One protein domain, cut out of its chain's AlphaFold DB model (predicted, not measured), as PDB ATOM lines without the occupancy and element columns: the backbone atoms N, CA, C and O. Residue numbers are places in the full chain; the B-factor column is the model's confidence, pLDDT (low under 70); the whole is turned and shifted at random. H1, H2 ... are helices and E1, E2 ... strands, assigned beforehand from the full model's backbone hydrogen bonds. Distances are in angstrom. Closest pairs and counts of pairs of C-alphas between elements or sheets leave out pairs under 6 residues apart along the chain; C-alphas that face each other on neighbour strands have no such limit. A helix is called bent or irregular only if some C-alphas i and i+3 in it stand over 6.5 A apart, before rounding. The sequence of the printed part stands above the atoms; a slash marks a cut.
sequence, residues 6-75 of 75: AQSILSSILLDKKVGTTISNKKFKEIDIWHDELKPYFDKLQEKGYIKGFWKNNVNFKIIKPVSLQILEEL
ATOM      1  N   ALA A   6     198.789 199.359 172.811       75.06
ATOM      2  CA  ALA A   6     197.550 198.797 172.284       75.06
ATOM      3  C   ALA A   6     196.563 199.858 171.755       75.06
ATOM      4  O   ALA A   6     196.072 199.739 170.633       75.06
ATOM      5  N   GLN A   7     196.303 200.930 172.511       75.19
ATOM      6  CA  GLN A   7     195.396 202.011 172.100       75.19
ATOM      7  C   GLN A   7     195.936 202.798 170.903       75.19
ATOM      8  O   GLN A   7     195.158 203.195 170.035       75.19
ATOM      9  N   SER A   8     197.256 202.990 170.816       78.56
ATOM     10  CA  SER A   8     197.884 203.641 169.658       78.56
ATOM     11  C   SER A   8     197.724 202.801 168.385       78.56
ATOM     12  O   SER A   8     197.334 203.313 167.332       78.56
ATOM     13  N   ILE A   9     197.921 201.484 168.498       79.25
ATOM     14  CA  ILE A   9     197.708 200.545 167.394       79.25
ATOM     15  C   ILE A   9     196.227 200.516 166.989       79.25
ATOM     16  O   ILE A   9     195.915 200.669 165.809       79.25
ATOM     17  N   LEU A  10     195.302 200.396 167.948       80.44
ATOM     18  CA  LEU A  10     193.856 200.440 167.691       80.44
ATOM     19  C   LEU A  10     193.445 201.729 166.992       80.44
ATOM     20  O   LEU A  10     192.694 201.679 166.020       80.44
ATOM     21  N   SER A  11     193.978 202.859 167.452       82.25
ATOM     22  CA  SER A  11     193.754 204.170 166.852       82.25
ATOM     23  C   SER A  11     194.157 204.165 165.381       82.25
ATOM     24  O   SER A  11     193.344 204.483 164.524       82.25
ATOM     25  N   SER A  12     195.362 203.694 165.056       81.12
ATOM     26  CA  SER A  12     195.837 203.610 163.668       81.12
ATOM     27  C   SER A  12     194.980 202.691 162.778       81.12
ATOM     28  O   SER A  12     194.827 202.929 161.577       81.12
ATOM     29  N   ILE A  13     194.400 201.635 163.354       79.25
ATOM     30  CA  ILE A  13     193.610 200.643 162.613       79.25
ATOM     31  C   ILE A  13     192.170 201.098 162.404       79.25
ATOM     32  O   ILE A  13     191.604 200.830 161.343       79.25
ATOM     33  N   LEU A  14     191.573 201.705 163.428       83.56
ATOM     34  CA  LEU A  14     190.133 201.926 163.531       83.56
ATOM     35  C   LEU A  14     189.729 203.379 163.297       83.56
ATOM     36  O   LEU A  14     188.641 203.598 162.759       83.56
ATOM     37  N   LEU A  15     190.570 204.354 163.665       82.31
ATOM     38  CA  LEU A  15     190.285 205.760 163.371       82.31
ATOM     39  C   LEU A  15     190.266 205.978 161.858       82.31
ATOM     40  O   LEU A  15     190.955 205.297 161.094       82.31
ATOM     41  N   ASP A  16     189.405 206.897 161.426       77.94
ATOM     42  CA  ASP A  16     189.197 207.277 160.022       77.94
ATOM     43  C   ASP A  16     188.707 206.159 159.089       77.94
ATOM     44  O   ASP A  16     188.549 206.356 157.878       77.94
ATOM     45  N   LYS A  17     188.392 204.971 159.616       83.00
ATOM     46  CA  LYS A  17     187.780 203.921 158.807       83.00
ATOM     47  C   LYS A  17     186.288 204.166 158.646       83.00
ATOM     48  O   LYS A  17     185.538 204.330 159.606       83.00
ATOM     49  N   LYS A  18     185.835 204.119 157.394       83.94
ATOM     50  CA  LYS A  18     184.417 204.261 157.057       83.94
ATOM     51  C   LYS A  18     183.610 203.092 157.618       83.94
ATOM     52  O   LYS A  18     184.036 201.936 157.531       83.94
ATOM     53  N   VAL A  19     182.405 203.384 158.102       86.31
ATOM     54  CA  VAL A  19     181.413 202.351 158.420       86.31
ATOM     55  C   VAL A  19     181.178 201.488 157.184       86.31
ATOM     56  O   VAL A  19     181.066 201.986 156.066       86.31
ATOM     57  N   GLY A  20     181.145 200.176 157.381       85.19
ATOM     58  CA  GLY A  20     181.052 199.196 156.311       85.19
ATOM     59  C   GLY A  20     182.396 198.640 155.844       85.19
ATOM     60  O   GLY A  20     182.397 197.613 155.165       85.19
ATOM     61  N   THR A  21     183.520 199.249 156.235       87.50
ATOM     62  CA  THR A  21     184.861 198.744 155.914       87.50
ATOM     63  C   THR A  21     185.106 197.419 156.623       87.50
ATOM     64  O   THR A  21     184.923 197.311 157.838       87.50
ATOM     65  N   THR A  22     185.554 196.419 155.870       87.38
ATOM     66  CA  THR A  22     186.057 195.162 156.424       87.38
ATOM     67  C   THR A  22     187.564 195.274 156.617       87.38
ATOM     68  O   THR A  22     188.307 195.464 155.656       87.38
ATOM     69  N   ILE A  23     188.014 195.157 157.863       82.69
ATOM     70  CA  ILE A  23     189.422 195.040 158.219       82.69
ATOM     71  C   ILE A  23     189.755 193.556 158.251       82.69
ATOM     72  O   ILE A  23     189.336 192.831 159.152       82.69
ATOM     73  N   SER A  24     190.524 193.119 157.263       79.06
ATOM     74  CA  SER A  24     191.158 191.809 157.263       79.06
ATOM     75  C   SER A  24     192.659 192.010 157.199       79.06
ATOM     76  O   SER A  24     193.153 192.525 156.196       79.06
ATOM     77  N   ASN A  25     193.405 191.632 158.230       69.44
ATOM     78  CA  ASN A  25     194.853 191.767 158.152       69.44
ATOM     79  C   ASN A  25     195.541 190.501 158.650       69.44
ATOM     80  O   ASN A  25     195.612 190.205 159.840       69.44
ATOM     81  N   LYS A  26     196.055 189.751 157.668       62.97
ATOM     82  CA  LYS A  26     196.857 188.544 157.872       62.97
ATOM     83  C   LYS A  26     198.123 188.840 158.680       62.97
ATOM     84  O   LYS A  26     198.509 187.991 159.469       62.97
ATOM     85  N   LYS A  27     198.687 190.050 158.567       55.62
ATOM     86  CA  LYS A  27     199.890 190.462 159.307       55.62
ATOM     87  C   LYS A  27     199.649 190.645 160.801       55.62
ATOM     88  O   LYS A  27     200.595 190.575 161.567       55.62
ATOM     89  N   PHE A  28     198.404 190.826 161.251       63.75
ATOM     90  CA  PHE A  28     198.128 190.832 162.692       63.75
ATOM     91  C   PHE A  28     198.335 189.467 163.337       63.75
ATOM     92  O   PHE A  28     198.662 189.410 164.511       63.75
ATOM     93  N   LYS A  29     198.202 188.372 162.577       59.56
ATOM     94  CA  LYS A  29     198.537 187.033 163.080       59.56
ATOM     95  C   LYS A  29     200.039 186.830 163.279       59.56
ATOM     96  O   LYS A  29     200.417 185.921 163.998       59.56
ATOM     97  N   GLU A  30     200.868 187.636 162.617       56.94
ATOM     98  CA  GLU A  30     202.332 187.566 162.708       56.94
ATOM     99  C   GLU A  30     202.878 188.415 163.867       56.94
ATOM    100  O   GLU A  30     204.053 188.319 164.202       56.94
ATOM    101  N   ILE A  31     202.033 189.249 164.484       58.94
ATOM    102  CA  ILE A  31     202.402 190.123 165.595       58.94
ATOM    103  C   ILE A  31     201.827 189.509 166.876       58.94
ATOM    104  O   ILE A  31     200.627 189.600 167.112       58.94
ATOM    105  N   ASP A  32     202.677 188.916 167.716       60.16
ATOM    106  CA  ASP A  32     202.288 188.247 168.977       60.16
ATOM    107  C   ASP A  32     201.469 189.161 169.920       60.16
ATOM    108  O   ASP A  32     200.489 188.744 170.536       60.16
ATOM    109  N   ILE A  33     201.772 190.468 169.907       63.28
ATOM    110  CA  ILE A  33     201.050 191.535 170.639       63.28
ATOM    111  C   ILE A  33     199.539 191.552 170.320       63.28
ATOM    112  O   ILE A  33     198.721 192.018 171.116       63.28
ATOM    113  N   TRP A  34     199.133 191.020 169.164       66.00
ATOM    114  CA  TRP A  34     197.737 190.963 168.752       66.00
ATOM    115  C   TRP A  34     196.843 190.147 169.693       66.00
ATOM    116  O   TRP A  34     195.687 190.515 169.922       66.00
ATOM    117  N   HIS A  35     197.346 189.028 170.213       64.06
ATOM    118  CA  HIS A  35     196.507 188.060 170.914       64.06
ATOM    119  C   HIS A  35     196.244 188.424 172.375       64.06
ATOM    120  O   HIS A  35     195.103 188.280 172.817       64.06
ATOM    121  N   ASP A  36     197.250 188.914 173.095       69.00
ATOM    122  CA  ASP A  36     197.106 189.235 174.518       69.00
ATOM    123  C   ASP A  36     196.715 190.696 174.755       69.00
ATOM    124  O   ASP A  36     195.808 190.967 175.543       69.00
ATOM    125  N   GLU A  37     197.323 191.646 174.037       76.31
ATOM    126  CA  GLU A  37     197.097 193.065 174.324       76.31
ATOM    127  C   GLU A  37     195.907 193.646 173.563       76.31
ATOM    128  O   GLU A  37     195.180 194.460 174.114       76.31
ATOM    129  N   LEU A  38     195.663 193.243 172.311       79.50
ATOM    130  CA  LEU A  38     194.639 193.879 171.469       79.50
ATOM    131  C   LEU A  38     193.284 193.167 171.488       79.50
ATOM    132  O   LEU A  38     192.236 193.812 171.392       79.50
ATOM    133  N   LYS A  39     193.283 191.842 171.647       81.19
ATOM    134  CA  LYS A  39     192.067 191.023 171.702       81.19
ATOM    135  C   LYS A  39     190.988 191.545 172.669       81.19
ATOM    136  O   LYS A  39     189.848 191.657 172.213       81.19
ATOM    137  N   PRO A  40     191.274 191.882 173.946       84.75
ATOM    138  CA  PRO A  40     190.226 192.337 174.865       84.75
ATOM    139  C   PRO A  40     189.545 193.631 174.396       84.75
ATOM    140  O   PRO A  40     188.345 193.803 174.598       84.75
ATOM    141  N   TYR A  41     190.271 194.517 173.711       85.31
ATOM    142  CA  TYR A  41     189.711 195.748 173.153       85.31
ATOM    143  C   TYR A  41     188.776 195.466 171.972       85.31
ATOM    144  O   TYR A  41     187.698 196.053 171.886       85.31
ATOM    145  N   PHE A  42     189.150 194.544 171.080       85.56
ATOM    146  CA  PHE A  42     188.288 194.133 169.969       85.56
ATOM    147  C   PHE A  42     187.036 193.392 170.439       85.56
ATOM    148  O   PHE A  42     185.956 193.644 169.906       85.56
ATOM    149  N   ASP A  43     187.150 192.537 171.459       87.31
ATOM    150  CA  ASP A  43     185.991 191.875 172.068       87.31
ATOM    151  C   ASP A  43     185.012 192.913 172.636       87.31
ATOM    152  O   ASP A  43     183.840 192.916 172.258       87.31
ATOM    153  N   LYS A  44     185.498 193.881 173.426       89.00
ATOM    154  CA  LYS A  44     184.673 194.987 173.945       89.00
ATOM    155  C   LYS A  44     184.049 195.836 172.831       89.00
ATOM    156  O   LYS A  44     182.880 196.207 172.914       89.00
ATOM    157  N   LEU A  45     184.795 196.152 171.770       88.31
ATOM    158  CA  LEU A  45     184.261 196.878 170.608       88.31
ATOM    159  C   LEU A  45     183.164 196.083 169.891       88.31
ATOM    160  O   LEU A  45     182.207 196.678 169.389       88.31
ATOM    161  N   GLN A  46     183.286 194.756 169.837       89.62
ATOM    162  CA  GLN A  46     182.266 193.883 169.267       89.62
ATOM    163  C   GLN A  46     181.025 193.815 170.163       89.62
ATOM    164  O   GLN A  46     179.915 193.960 169.655       89.62
ATOM    165  N   GLU A  47     181.197 193.679 171.479       90.12
ATOM    166  CA  GLU A  47     180.100 193.712 172.457       90.12
ATOM    167  C   GLU A  47     179.337 195.042 172.416       90.12
ATOM    168  O   GLU A  47     178.109 195.058 172.371       90.12
ATOM    169  N   LYS A  48     180.053 196.170 172.324       89.38
ATOM    170  CA  LYS A  48     179.460 197.509 172.148       89.38
ATOM    171  C   LYS A  48     178.853 197.728 170.741       89.38
ATOM    172  O   LYS A  48     178.211 198.753 170.475       89.38
ATOM    173  N   GLY A  49     179.043 196.783 169.816       89.50
ATOM    174  CA  GLY A  49     178.492 196.807 168.460       89.50
ATOM    175  C   GLY A  49     179.174 197.793 167.506       89.50
ATOM    176  O   GLY A  49     178.548 198.230 166.539       89.50
ATOM    177  N   TYR A  50     180.425 198.177 167.772       89.81
ATOM    178  CA  TYR A  50     181.232 199.012 166.872       89.81
ATOM    179  C   TYR A  50     181.823 198.211 165.724       89.81
ATOM    180  O   TYR A  50     181.946 198.721 164.610       89.81
ATOM    181  N   ILE A  51     182.148 196.949 165.985       89.88
ATOM    182  CA  ILE A  51     182.641 196.009 164.988       89.88
ATOM    183  C   ILE A  51     181.821 194.721 165.027       89.88
ATOM    184  O   ILE A  51     181.141 194.430 166.007       89.88
ATOM    185  N   LYS A  52     181.879 193.934 163.954       89.62
ATOM    186  CA  LYS A  52     181.228 192.624 163.879       89.62
ATOM    187  C   LYS A  52     182.085 191.631 163.116       89.62
ATOM    188  O   LYS A  52     182.658 191.972 162.083       89.62
ATOM    189  N   GLY A  53     182.086 190.388 163.579       84.69
ATOM    190  CA  GLY A  53     182.787 189.292 162.920       84.69
ATOM    191  C   GLY A  53     184.221 189.107 163.403       84.69
ATOM    192  O   GLY A  53     184.930 188.309 162.810       84.69
ATOM    193  N   PHE A  54     184.637 189.763 164.490       82.75
ATOM    194  CA  PHE A  54     185.918 189.496 165.141       82.75
ATOM    195  C   PHE A  54     185.902 188.118 165.817       82.75
ATOM    196  O   PHE A  54     185.006 187.830 166.616       82.75
ATOM    197  N   TRP A  55     186.840 187.237 165.440       76.31
ATOM    198  CA  TRP A  55     186.920 185.848 165.911       76.31
ATOM    199  C   TRP A  55     188.319 185.554 166.464       76.31
ATOM    200  O   TRP A  55     189.319 186.044 165.944       76.31
ATOM    201  N   LYS A  56     188.389 184.676 167.475       65.50
ATOM    202  CA  LYS A  56     189.588 184.378 168.288       65.50
ATOM    203  C   LYS A  56     190.880 184.144 167.490       65.50
ATOM    204  O   LYS A  56     191.934 184.553 167.949       65.50
ATOM    205  N   ASN A  57     190.794 183.530 166.307       67.12
ATOM    206  CA  ASN A  57     191.949 183.195 165.462       67.12
ATOM    207  C   ASN A  57     191.918 183.902 164.099       67.12
ATOM    208  O   ASN A  57     192.606 183.479 163.164       67.12
ATOM    209  N   ASN A  58     191.075 184.919 163.918       68.88
ATOM    210  CA  ASN A  58     190.975 185.627 162.652       68.88
ATOM    211  C   ASN A  58     190.650 187.103 162.847       68.88
ATOM    212  O   ASN A  58     189.569 187.475 163.301       68.88
ATOM    213  N   VAL A  59     191.577 187.945 162.401       73.81
ATOM    214  CA  VAL A  59     191.387 189.389 162.344       73.81
ATOM    215  C   VAL A  59     190.653 189.731 161.070       73.81
ATOM    216  O   VAL A  59     191.247 190.208 160.106       73.81
ATOM    217  N   ASN A  60     189.375 189.389 161.039       83.56
ATOM    218  CA  ASN A  60     188.488 189.748 159.955       83.56
ATOM    219  C   ASN A  60     187.207 190.301 160.553       83.56
ATOM    220  O   ASN A  60     186.335 189.531 160.921       83.56
ATOM    221  N   PHE A  61     187.094 191.615 160.674       86.62
ATOM    222  CA  PHE A  61     185.905 192.236 161.241       86.62
ATOM    223  C   PHE A  61     185.456 193.412 160.389       86.62
ATOM    224  O   PHE A  61     186.246 194.093 159.739       86.62
ATOM    225  N   LYS A  62     184.154 193.661 160.402       89.94
ATOM    226  CA  LYS A  62     183.528 194.792 159.732       89.94
ATOM    227  C   LYS A  62     183.251 195.891 160.738       89.94
ATOM    228  O   LYS A  62     182.744 195.613 161.820       89.94
ATOM    229  N   ILE A  63     183.532 197.128 160.360       89.06
ATOM    230  CA  ILE A  63     183.183 198.303 161.153       89.06
ATOM    231  C   ILE A  63     181.704 198.606 160.937       89.06
ATOM    232  O   ILE A  63     181.249 198.788 159.808       89.06
ATOM    233  N   ILE A  64     180.953 198.620 162.029       91.62
ATOM    234  CA  ILE A  64     179.501 198.811 162.058       91.62
ATOM    235  C   ILE A  64     179.141 200.218 162.542       91.62
ATOM    236  O   ILE A  64     178.141 200.772 162.093       91.62
ATOM    237  N   LYS A  65     179.965 200.820 163.405       89.12
ATOM    238  CA  LYS A  65     179.798 202.196 163.893       89.12
ATOM    239  C   LYS A  65     181.114 202.966 163.790       89.12
ATOM    240  O   LYS A  65     182.171 202.335 163.828       89.12
ATOM    241  N   PRO A  66     181.071 204.303 163.666       85.12
ATOM    242  CA  PRO A  66     182.284 205.111 163.697       85.12
ATOM    243  C   PRO A  66     183.003 204.922 165.037       85.12
ATOM    244  O   PRO A  66     182.399 205.080 166.097       85.12
ATOM    245  N   VAL A  67     184.284 204.560 164.980       84.56
ATOM    246  CA  VAL A  67     185.161 204.464 166.154       84.56
ATOM    247  C   VAL A  67     185.862 205.811 166.310       84.56
ATOM    248  O   VAL A  67     186.475 206.300 165.363       84.56
ATOM    249  N   SER A  68     185.745 206.425 167.484       84.25
ATOM    250  CA  SER A  68     186.395 207.692 167.833       84.25
ATOM    251  C   SER A  68     187.504 207.476 168.864       84.25
ATOM    252  O   SER A  68     187.580 206.427 169.499       84.25
ATOM    253  N   LEU A  69     188.352 208.480 169.082       80.19
ATOM    254  CA  LEU A  69     189.330 208.432 170.175       80.19
ATOM    255  C   LEU A  69     188.646 208.244 171.534       80.19
ATOM    256  O   LEU A  69     189.098 207.436 172.334       80.19
ATOM    257  N   GLN A  70     187.497 208.893 171.737       82.38
ATOM    258  CA  GLN A  70     186.721 208.789 172.970       82.38
ATOM    259  C   GLN A  70     186.329 207.341 173.291       82.38
ATOM    260  O   GLN A  70     186.542 206.896 174.413       82.38
ATOM    261  N   ILE A  71     185.829 206.568 172.313       83.19
ATOM    262  CA  ILE A  71     185.469 205.170 172.595       83.19
ATOM    263  C   ILE A  71     186.708 204.324 172.893       83.19
ATOM    264  O   ILE A  71     186.606 203.394 173.677       83.19
ATOM    265  N   LEU A  72     187.863 204.632 172.290       81.12
ATOM    266  CA  LEU A  72     189.118 203.914 172.531       81.12
ATOM    267  C   LEU A  72     189.704 204.203 173.921       81.12
ATOM    268  O   LEU A  72     190.315 203.315 174.513       81.12
ATOM    269  N   GLU A  73     189.497 205.412 174.440       80.81
ATOM    270  CA  GLU A  73     189.832 205.787 175.819       80.81
ATOM    271  C   GLU A  73     188.897 205.126 176.848       80.81
ATOM    272  O   GLU A  73     189.312 204.873 177.976       80.81
ATOM    273  N   GLU A  74     187.657 204.797 176.460       79.69
ATOM    274  CA  GLU A  74     186.656 204.108 177.294       79.69
ATOM    275  C   GLU A  74     186.773 202.566 177.309       79.69
ATOM    276  O   GLU A  74     185.927 201.891 177.915       79.69
ATOM    277  N   LEU A  75     187.737 201.980 176.590       76.50
ATOM    278  CA  LEU A  75     187.983 200.529 176.554       76.50
ATOM    279  C   LEU A  75     189.008 200.104 177.601       76.50
ATOM    280  O   LEU A  75     188.734 199.061 178.240       76.50
TER     281      LEU A  75
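What this domain is: This is residues 6 to 75 of the 75 residues of an uncharacterized protein of Methanosphaera sp. SHI613 (UniProt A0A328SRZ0). This is a small rounded body with a narrow ribbon of strands on one side and the helices H1, H3 and H4 on the other, the longest helix, H3, near strand E2 of the ribbon. H2 and H4 lie at opposite ends, and the short stretch 51 to 52 pairs with E2 as well. The 70 printed residues hold four named helices and two named strands in the order H1 E1 H2 H3 E2 H4, with the sheet E1 - E2 antiparallel, and the class is mostly helix. It is compact, with a radius of gyration of the C-alphas of 10.8 A, and spans 26 by 22 by 20 A.

How they stand to each other: Begin with H1, residues 6 to 14; it only just touches H3, residues 33 to 47, with 3 pairs of C-alphas within 8 A, and H3 does so with residues 37 to 38 alone. Their closest C-alphas, Ala 6 and Leu 38, are 5.8 A apart, at a steep tilt of 59 degrees, the same way. Next look at E1, residues 22 to 24, antiparallel to E2, residues 60 to 63, at 154 degrees; N 23 and O 61 are 2.8 A apart, within hydrogen-bond range. H2, residues 26 to 30, is close to but not clearly touching H3; their closest C-alphas, Phe 28 and Trp 34, are 6.1 A apart. H4, residues 69 to 73, touches H1, the closest C-alphas being Gln 7 and Leu 72 at 6.6 A. Every O i to N i+4 pair is within range in H1 and H4, 7 of 11 in H3, and 0 of 1 in H2, where 2 of 2 O i to N i+3 pairs are.

Where its parts are: Find C-alpha 6 at (197.550, 198.797, 172.284), where H1 begins its 11.9 A. H3 runs 21.1 A from C-alpha 33 at (201.050, 191.535, 170.639), and is only just irregular: C-alphas 37 and 40 are 6.9 A apart. E1 measures 6.2 A, H2 7.4 A and E2 10.1 A; H4, 6.3 A, ends at C-alpha 73, (189.832, 205.787, 175.819).

The domain as a whole: The C-alphas farthest apart, Glu 30 and Gln 70, stand 28.3 A apart. The printed part has no cut, and the link from H3 to E2 is long, 12 residues. Look for pLDDT under 70 at residues 25 to 36 and 56 to 58.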